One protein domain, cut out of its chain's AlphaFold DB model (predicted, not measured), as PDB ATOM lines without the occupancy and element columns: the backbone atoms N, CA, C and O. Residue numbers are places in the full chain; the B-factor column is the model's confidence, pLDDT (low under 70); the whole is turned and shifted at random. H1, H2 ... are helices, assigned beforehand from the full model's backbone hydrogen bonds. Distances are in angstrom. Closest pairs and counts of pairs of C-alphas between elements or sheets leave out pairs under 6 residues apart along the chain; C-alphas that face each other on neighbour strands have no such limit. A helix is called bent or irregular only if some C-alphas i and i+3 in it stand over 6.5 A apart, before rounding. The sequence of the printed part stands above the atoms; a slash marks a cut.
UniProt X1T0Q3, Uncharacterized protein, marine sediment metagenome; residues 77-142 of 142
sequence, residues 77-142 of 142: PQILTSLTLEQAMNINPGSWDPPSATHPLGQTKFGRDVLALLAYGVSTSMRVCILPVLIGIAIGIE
ATOM      1  N   PRO A  77      83.124   6.757   3.951       72.88
ATOM      2  CA  PRO A  77      81.865   7.286   4.475       72.88
ATOM      3  C   PRO A  77      81.172   8.200   3.451       72.88
ATOM      4  O   PRO A  77      79.950   8.199   3.348       72.88
ATOM      5  N   GLN A  78      81.959   8.892   2.620       70.69
ATOM      6  CA  GLN A  78      81.493   9.788   1.556       70.69
ATOM      7  C   GLN A  78      80.736   9.077   0.422       70.69
ATOM      8  O   GLN A  78      79.983   9.722  -0.299       70.69
ATOM      9  N   ILE A  79      80.928   7.761   0.241       69.00
ATOM     10  CA  ILE A  79      80.155   6.986  -0.743       69.00
ATOM     11  C   ILE A  79      78.733   6.742  -0.228       69.00
ATOM     12  O   ILE A  79      77.794   6.706  -1.018       69.00
ATOM     13  N   LEU A  80      78.565   6.576   1.089       69.50
ATOM     14  CA  LEU A  80      77.253   6.351   1.690       69.50
ATOM     15  C   LEU A  80      76.495   7.662   1.894       69.50
ATOM     16  O   LEU A  80      75.276   7.673   1.736       69.50
ATOM     17  N   THR A  81      77.183   8.754   2.238       67.00
ATOM     18  CA  THR A  81      76.543  10.051   2.470       67.00
ATOM     19  C   THR A  81      77.286  11.205   1.814       67.00
ATOM     20  O   THR A  81      78.478  11.414   2.017       67.00
ATOM     21  N   SER A  82      76.536  12.031   1.080       66.69
ATOM     22  CA  SER A  82      77.037  13.293   0.518       66.69
ATOM     23  C   SER A  82      77.163  14.411   1.563       66.69
ATOM     24  O   SER A  82      77.616  15.506   1.232       66.69
ATOM     25  N   LEU A  83      76.737  14.169   2.811       67.44
ATOM     26  CA  LEU A  83      76.821  15.137   3.903       67.44
ATOM     27  C   LEU A  83      78.208  15.111   4.554       67.44
ATOM     28  O   LEU A  83      78.771  14.050   4.847       67.44
ATOM     29  N   THR A  84      78.747  16.292   4.848       70.75
ATOM     30  CA  THR A  84      79.966  16.414   5.656       70.75
ATOM     31  C   THR A  84      79.686  16.040   7.116       70.75
ATOM     32  O   THR A  84      78.546  16.094   7.579       70.75
ATOM     33  N   LEU A  85      80.725  15.673   7.875       65.12
ATOM     34  CA  LEU A  85      80.597  15.341   9.302       65.12
ATOM     35  C   LEU A  85      79.937  16.476  10.107       65.12
ATOM     36  O   LEU A  85      79.076  16.219  10.946       65.12
ATOM     37  N   GLU A  86      80.278  17.733   9.812       64.88
ATOM     38  CA  GLU A  86      79.629  18.889  10.439       64.88
ATOM     39  C   GLU A  86      78.142  18.976  10.095       64.88
ATOM     40  O   GLU A  86      77.319  19.248  10.965       64.88
ATOM     41  N   GLN A  87      77.767  18.715   8.844       67.81
ATOM     42  CA  GLN A  87      76.364  18.726   8.426       67.81
ATOM     43  C   GLN A  87      75.573  17.565   9.037       67.81
ATOM     44  O   GLN A  87      74.420  17.745   9.408       67.81
ATOM     45  N   ALA A  88      76.198  16.401   9.216       67.69
ATOM     46  CA  ALA A  88      75.588  15.254   9.885       67.69
ATOM     47  C   ALA A  88      75.354  15.491  11.390       67.69
ATOM     48  O   ALA A  88      74.442  14.913  11.980       67.69
ATOM     49  N   MET A  89      76.181  16.326  12.027       67.38
ATOM     50  CA  MET A  89      76.059  16.673  13.447       67.38
ATOM     51  C   MET A  89      75.206  17.919  13.713       67.38
ATOM     52  O   MET A  89      74.775  18.123  14.857       67.38
ATOM     53  N   ASN A  90      74.954  18.725  12.681       72.88
ATOM     54  CA  ASN A  90      74.108  19.907  12.768       72.88
ATOM     55  C   ASN A  90      72.664  19.548  13.137       72.88
ATOM     56  O   ASN A  90      72.171  18.451  12.878       72.88
ATOM     57  N   ILE A  91      72.009  20.480  13.824       70.62
ATOM     58  CA  ILE A  91      70.617  20.334  14.243       70.62
ATOM     59  C   ILE A  91      69.762  20.883  13.107       70.62
ATOM     60  O   ILE A  91      69.657  22.099  12.947       70.62
ATOM     61  N   ASN A  92      69.168  19.991  12.322       70.38
ATOM     62  CA  ASN A  92      68.259  20.384  11.255       70.38
ATOM     63  C   ASN A  92      66.804  20.368  11.761       70.38
ATOM     64  O   ASN A  92      66.463  19.620  12.683       70.38
ATOM     65  N   PRO A  93      65.919  21.198  11.189       65.38
ATOM     66  CA  PRO A  93      64.490  21.103  11.458       65.38
ATOM     67  C   PRO A  93      63.926  19.825  10.812       65.38
ATOM     68  O   PRO A  93      64.022  19.672   9.600       65.38
ATOM     69  N   GLY A  94      63.360  18.916  11.617       68.19
ATOM     70  CA  GLY A  94      62.862  17.612  11.137       68.19
ATOM     71  C   GLY A  94      63.032  16.477  12.153       68.19
ATOM     72  O   GLY A  94      63.629  15.441  11.871       68.19
ATOM     73  N   SER A  95      62.575  16.672  13.396       70.81
ATOM     74  CA  SER A  95      62.679  15.625  14.423       70.81
ATOM     75  C   SER A  95      61.798  14.433  14.045       70.81
ATOM     76  O   SER A  95      60.585  14.595  13.947       70.81
ATOM     77  N   TRP A  96      62.403  13.251  13.887       74.25
ATOM     78  CA  TRP A  96      61.709  12.012  13.504       74.25
ATOM     79  C   TRP A  96      61.094  12.006  12.104       74.25
ATOM     80  O   TRP A  96      60.117  11.293  11.865       74.25
ATOM     81  N   ASP A  97      61.668  12.760  11.166       76.81
ATOM     82  CA  ASP A  97      61.199  12.682   9.787       76.81
ATOM     83  C   ASP A  97      61.408  11.272   9.194       76.81
ATOM     84  O   ASP A  97      62.467  10.657   9.397       76.81
ATOM     85  N   PRO A  98      60.405  10.751   8.457       74.81
ATOM     86  CA  PRO A  98      60.463   9.439   7.820       74.81
ATOM     87  C   PRO A  98      61.554   9.378   6.736       74.81
ATOM     88  O   PRO A  98      62.026  10.416   6.262       74.81
ATOM     89  N   PRO A  99      61.971   8.165   6.317       77.25
ATOM     90  CA  PRO A  99      62.995   8.003   5.292       77.25
ATOM     91  C   PRO A  99      62.599   8.724   3.999       77.25
ATOM     92  O   PRO A  99      61.508   8.532   3.464       77.25
ATOM     93  N   SER A 100      63.504   9.564   3.507       75.31
ATOM     94  CA  SER A 100      63.342  10.378   2.300       75.31
ATOM     95  C   SER A 100      64.560  10.201   1.396       75.31
ATOM     96  O   SER A 100      65.605   9.742   1.847       75.31
ATOM     97  N   ALA A 101      64.468  10.588   0.122       70.94
ATOM     98  CA  ALA A 101      65.596  10.507  -0.814       70.94
ATOM     99  C   ALA A 101      66.840  11.272  -0.313       70.94
ATOM    100  O   ALA A 101      67.966  10.880  -0.603       70.94
ATOM    101  N   THR A 102      66.630  12.327   0.480       72.75
ATOM    102  CA  THR A 102      67.697  13.097   1.136       72.75
ATOM    103  C   THR A 102      68.210  12.435   2.421       72.75
ATOM    104  O   THR A 102      69.356  12.655   2.794       72.75
ATOM    105  N   HIS A 103      67.380  11.619   3.083       75.31
ATOM    106  CA  HIS A 103      67.670  10.946   4.355       75.31
ATOM    107  C   HIS A 103      67.238   9.473   4.285       75.31
ATOM    108  O   HIS A 103      66.144   9.134   4.750       75.31
ATOM    109  N   PRO A 104      68.061   8.578   3.705       73.81
ATOM    110  CA  PRO A 104      67.646   7.211   3.378       73.81
ATOM    111  C   PRO A 104      67.219   6.374   4.589       73.81
ATOM    112  O   PRO A 104      66.375   5.490   4.464       73.81
ATOM    113  N   LEU A 105      67.785   6.661   5.766       77.19
ATOM    114  CA  LEU A 105      67.446   6.007   7.038       77.19
ATOM    115  C   LEU A 105      66.606   6.895   7.972       77.19
ATOM    116  O   LEU A 105      66.380   6.530   9.124       77.19
ATOM    117  N   GLY A 106      66.133   8.044   7.482       79.06
ATOM    118  CA  GLY A 106      65.385   9.023   8.263       79.06
ATOM    119  C   GLY A 106      66.261   9.888   9.169       79.06
ATOM    120  O   GLY A 106      67.497   9.837   9.143       79.06
ATOM    121  N   GLN A 107      65.590  10.716   9.966       81.44
ATOM    122  CA  GLN A 107      66.231  11.660  10.874       81.44
ATOM    123  C   GLN A 107      66.065  11.243  12.341       81.44
ATOM    124  O   GLN A 107      65.061  10.668  12.759       81.44
ATOM    125  N   THR A 108      67.070  11.551  13.156       80.81
ATOM    126  CA  THR A 108      67.036  11.337  14.610       80.81
ATOM    127  C   THR A 108      66.136  12.359  15.318       80.81
ATOM    128  O   THR A 108      65.677  13.340  14.732       80.81
ATOM    129  N   LYS A 109      65.974  12.208  16.643       75.06
ATOM    130  CA  LYS A 109      65.302  13.187  17.520       75.06
ATOM    131  C   LYS A 109      65.817  14.627  17.354       75.06
ATOM    132  O   LYS A 109      65.068  15.568  17.599       75.06
ATOM    133  N   PHE A 110      67.071  14.812  16.952       75.94
ATOM    134  CA  PHE A 110      67.675  16.135  16.766       75.94
ATOM    135  C   PHE A 110      67.701  16.592  15.298       75.94
ATOM    136  O   PHE A 110      68.424  17.529  14.983       75.94
ATOM    137  N   GLY A 111      66.977  15.914  14.400       74.12
ATOM    138  CA  GLY A 111      66.998  16.209  12.962       74.12
ATOM    139  C   GLY A 111      68.299  15.800  12.263       74.12
ATOM    140  O   GLY A 111      68.591  16.247  11.163       74.12
ATOM    141  N   ARG A 112      69.133  14.974  12.907       79.88
ATOM    142  CA  ARG A 112      70.395  14.493  12.313       79.88
ATOM    143  C   ARG A 112      70.148  13.290  11.422       79.88
ATOM    144  O   ARG A 112      69.368  12.422  11.806       79.88
ATOM    145  N   ASP A 113      70.872  13.194  10.315       83.69
ATOM    146  CA  ASP A 113      70.814  12.045   9.410       83.69
ATOM    147  C   ASP A 113      71.416  10.785  10.063       83.69
ATOM    148  O   ASP A 113      72.591  10.763  10.444       83.69
ATOM    149  N   VAL A 114      70.607   9.727  10.192       82.75
ATOM    150  CA  VAL A 114      71.011   8.456  10.819       82.75
ATOM    151  C   VAL A 114      72.089   7.738  10.005       82.75
ATOM    152  O   VAL A 114      73.033   7.199  10.583       82.75
ATOM    153  N   LEU A 115      71.983   7.740   8.674       82.62
ATOM    154  CA  LEU A 115      72.934   7.066   7.786       82.62
ATOM    155  C   LEU A 115      74.313   7.714   7.895       82.62
ATOM    156  O   LEU A 115      75.320   7.016   8.032       82.62
ATOM    157  N   ALA A 116      74.345   9.047   7.901       83.06
ATOM    158  CA  ALA A 116      75.589   9.790   8.046       83.06
ATOM    159  C   ALA A 116      76.227   9.519   9.412       83.06
ATOM    160  O   ALA A 116      77.427   9.254   9.495       83.06
ATOM    161  N   LEU A 117      75.423   9.509  10.478       83.56
ATOM    162  CA  LEU A 117      75.911   9.251  11.830       83.56
ATOM    163  C   LEU A 117      76.508   7.844  11.974       83.56
ATOM    164  O   LEU A 117      77.542   7.681  12.622       83.56
ATOM    165  N   LEU A 118      75.900   6.839  11.340       86.06
ATOM    166  CA  LEU A 118      76.430   5.475  11.319       86.06
ATOM    167  C   LEU A 118      77.748   5.392  10.538       86.06
ATOM    168  O   LEU A 118      78.725   4.860  11.062       86.06
ATOM    169  N   ALA A 119      77.814   5.952   9.327       85.38
ATOM    170  CA  ALA A 119      79.015   5.897   8.489       85.38
ATOM    171  C   ALA A 119      80.222   6.594   9.148       85.38
ATOM    172  O   ALA A 119      81.320   6.028   9.250       85.38
ATOM    173  N   TYR A 120      80.016   7.804   9.675       85.69
ATOM    174  CA  TYR A 120      81.062   8.528  10.399       85.69
ATOM    175  C   TYR A 120      81.377   7.899  11.765       85.69
ATOM    176  O   TYR A 120      82.534   7.920  12.197       85.69
ATOM    177  N   GLY A 121      80.393   7.282  12.426       85.31
ATOM    178  CA  GLY A 121      80.589   6.534  13.669       85.31
ATOM    179  C   GLY A 121      81.512   5.331  13.481       85.31
ATOM    180  O   GLY A 121      82.480   5.175  14.224       85.31
ATOM    181  N   VAL A 122      81.283   4.533  12.435       88.00
ATOM    182  CA  VAL A 122      82.140   3.391  12.063       88.00
ATOM    183  C   VAL A 122      83.576   3.854  11.780       88.00
ATOM    184  O   VAL A 122      84.530   3.285  12.313       88.00
ATOM    185  N   SER A 123      83.734   4.945  11.024       87.06
ATOM    186  CA  SER A 123      85.042   5.542  10.715       87.06
ATOM    187  C   SER A 123      85.798   5.999  11.972       87.06
ATOM    188  O   SER A 123      87.004   5.780  12.103       87.06
ATOM    189  N   THR A 124      85.090   6.628  12.913       86.62
ATOM    190  CA  THR A 124      85.673   7.131  14.166       86.62
ATOM    191  C   THR A 124      86.127   5.982  15.061       86.62
ATOM    192  O   THR A 124      87.260   5.996  15.541       86.62
ATOM    193  N   SER A 125      85.298   4.946  15.222       89.94
ATOM    194  CA  SER A 125      85.647   3.747  15.994       89.94
ATOM    195  C   SER A 125      86.906   3.072  15.460       89.94
ATOM    196  O   SER A 125      87.793   2.717  16.231       89.94
ATOM    197  N   MET A 126      87.041   2.964  14.136       87.38
ATOM    198  CA  MET A 126      88.207   2.330  13.523       87.38
ATOM    199  C   MET A 126      89.510   3.088  13.832       87.38
ATOM    200  O   MET A 126      90.524   2.464  14.141       87.38
ATOM    201  N   ARG A 127      89.482   4.429  13.859       88.62
ATOM    202  CA  ARG A 127      90.635   5.252  14.281       88.62
ATOM    203  C   ARG A 127      90.991   5.035  15.753       88.62
ATOM    204  O   ARG A 127      92.171   4.916  16.079       88.62
ATOM    205  N   VAL A 128      89.980   4.951  16.619       90.75
ATOM    206  CA  VAL A 128      90.152   4.694  18.060       90.75
ATOM    207  C   VAL A 128      90.692   3.289  18.323       90.75
ATOM    208  O   VAL A 128      91.408   3.102  19.296       90.75
ATOM    209  N   CYS A 129      90.415   2.308  17.463       89.62
ATOM    210  CA  CYS A 129      91.012   0.976  17.570       89.62
ATOM    211  C   CYS A 129      92.460   0.935  17.063       89.62
ATOM    212  O   CYS A 129      93.304   0.298  17.684       89.62
ATOM    213  N   ILE A 130      92.763   1.601  15.947       91.19
ATOM    214  CA  ILE A 130      94.087   1.518  15.308       91.19
ATOM    215  C   ILE A 130      95.159   2.244  16.131       91.19
ATOM    216  O   ILE A 130      96.238   1.691  16.338       91.19
ATOM    217  N   LEU A 131      94.881   3.458  16.620       93.75
ATOM    218  CA  LEU A 131      95.889   4.277  17.310       93.75
ATOM    219  C   LEU A 131      96.488   3.589  18.554       93.75
ATOM    220  O   LEU A 131      97.713   3.498  18.632       93.75
ATOM    221  N   PRO A 132      95.696   3.045  19.498       94.44
ATOM    222  CA  PRO A 132      96.233   2.367  20.676       94.44
ATOM    223  C   PRO A 132      96.971   1.077  20.334       94.44
ATOM    224  O   PRO A 132      97.955   0.762  20.991       94.44
ATOM    225  N   VAL A 133      96.528   0.340  19.309       93.50
ATOM    226  CA  VAL A 133      97.203  -0.889  18.866       93.50
ATOM    227  C   VAL A 133      98.587  -0.563  18.314       93.50
ATOM    228  O   VAL A 133      99.557  -1.208  18.696       93.50
ATOM    229  N   LEU A 134      98.705   0.469  17.472       93.19
ATOM    230  CA  LEU A 134     100.000   0.908  16.950       93.19
ATOM    231  C   LEU A 134     100.935   1.384  18.064       93.19
ATOM    232  O   LEU A 134     102.107   1.017  18.072       93.19
ATOM    233  N   ILE A 135     100.416   2.159  19.020       94.12
ATOM    234  CA  ILE A 135     101.190   2.616  20.181       94.12
ATOM    235  C   ILE A 135     101.629   1.423  21.041       94.12
ATOM    236  O   ILE A 135     102.789   1.346  21.433       94.12
ATOM    237  N   GLY A 136     100.730   0.472  21.302       94.69
ATOM    238  CA  GLY A 136     101.025  -0.735  22.071       94.69
ATOM    239  C   GLY A 136     102.087  -1.613  21.413       94.69
ATOM    240  O   GLY A 136     102.963  -2.110  22.109       94.69
ATOM    241  N   ILE A 137     102.062  -1.748  20.083       94.69
ATOM    242  CA  ILE A 137     103.118  -2.443  19.331       94.69
ATOM    243  C   ILE A 137     104.440  -1.678  19.440       94.69
ATOM    244  O   ILE A 137     105.462  -2.288  19.711       94.69
ATOM    245  N   ALA A 138     104.432  -0.356  19.259       93.00
ATOM    246  CA  ALA A 138     105.655   0.445  19.302       93.00
ATOM    247  C   ALA A 138     106.344   0.415  20.677       93.00
ATOM    248  O   ALA A 138     107.565   0.339  20.738       93.00
ATOM    249  N   ILE A 139     105.570   0.469  21.766       95.06
ATOM    250  CA  ILE A 139     106.097   0.429  23.139       95.06
ATOM    251  C   ILE A 139     106.420  -1.008  23.569       95.06
ATOM    252  O   ILE A 139     107.396  -1.232  24.271       95.06
ATOM    253  N   GLY A 140     105.606  -1.985  23.170       91.38
ATOM    254  CA  GLY A 140     105.726  -3.377  23.613       91.38
ATOM    255  C   GLY A 140     106.831  -4.190  22.937       91.38
ATOM    256  O   GLY A 140     106.912  -5.386  23.188       91.38
ATOM    257  N   ILE A 141     107.631  -3.585  22.053       85.12
ATOM    258  CA  ILE A 141     108.772  -4.242  21.391       85.12
ATOM    259  C   ILE A 141     110.044  -4.255  22.277       85.12
ATOM    260  O   ILE A 141     111.054  -4.828  21.873       85.12
ATOM    261  N   GLU A 142     109.998  -3.715  23.499       55.59
ATOM    262  CA  GLU A 142     111.066  -3.854  24.514       55.59
ATOM    263  C   GLU A 142     110.800  -4.982  25.522       55.59
ATOM    264  O   GLU A 142     111.782  -5.667  25.896       55.59
TER     265      GLU A 142
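AT A GLANCE: This is residues 77 to 142 of the 142 residues of an uncharacterized protein of marine sediment metagenome (UniProt X1T0Q3). One long helix, H3, runs out of a small compact head: its first part lies in the head, and residues 124 to 142, of which 124 to 139 belong to H3, stick out as a free arm that makes much of the length. In the head the short helices H1 and H2 pack on the first part of H3, and a long loop, residues 90 to 113, reaches past the start of H3. The printed part has 66 residues with three named helices, in the order H1, H2, H3, and no named strand; the class is all helix. The whole is only just extended, close to loose, with a radius of gyration of the C-alphas of 16.3 A and spans of 55 by 21 by 16 A.

HOW THE PARTS SIT: H3, residues 114 to 139, touches H1, residues 77 to 80, with residues 115 to 123 alone; the closest C-alphas, those of Pro 77 and Ala 119, are 5.1 A apart. H3 touches H2, residues 85 to 89, with residues 116 to 120 alone; the closest C-alphas, those of Ala 88 and Ala 116, are 5.8 A apart. H1 and H2 are apart. In H2 the O i to N i+4 pair is within hydrogen-bond range, in H3 20 of 22 are, and H1 is too short for such a pair.

IN THESE COORDINATES: H3 is 38.0 A long, from C-alpha 114 at (71.011, 8.456, 10.819) to C-alpha 139 at (106.097, 0.429, 23.139). It is neither bent nor irregular, but only just: C-alphas 129 and 132 are 6.2 A apart. H2 measures 6.3 A and H1 5.5 A, with C-alpha 77 at (81.865, 7.286, 4.475).

THE WHOLE: The two C-alphas farthest apart, those of Pro 98 and Glu 142, are 54.9 A apart. Without residues 124 to 142 the body spans 25 by 18 by 15 A. The link from H1 to H2 is tight, that from H2 to H3 long, with 24 residues. The printed part has no cut and ends at the chain's last residue, 142. The mean pLDDT of the printed part is 79.3; residues 79 to 83, 85 to 89, 93 to 94 and 142 are under 70.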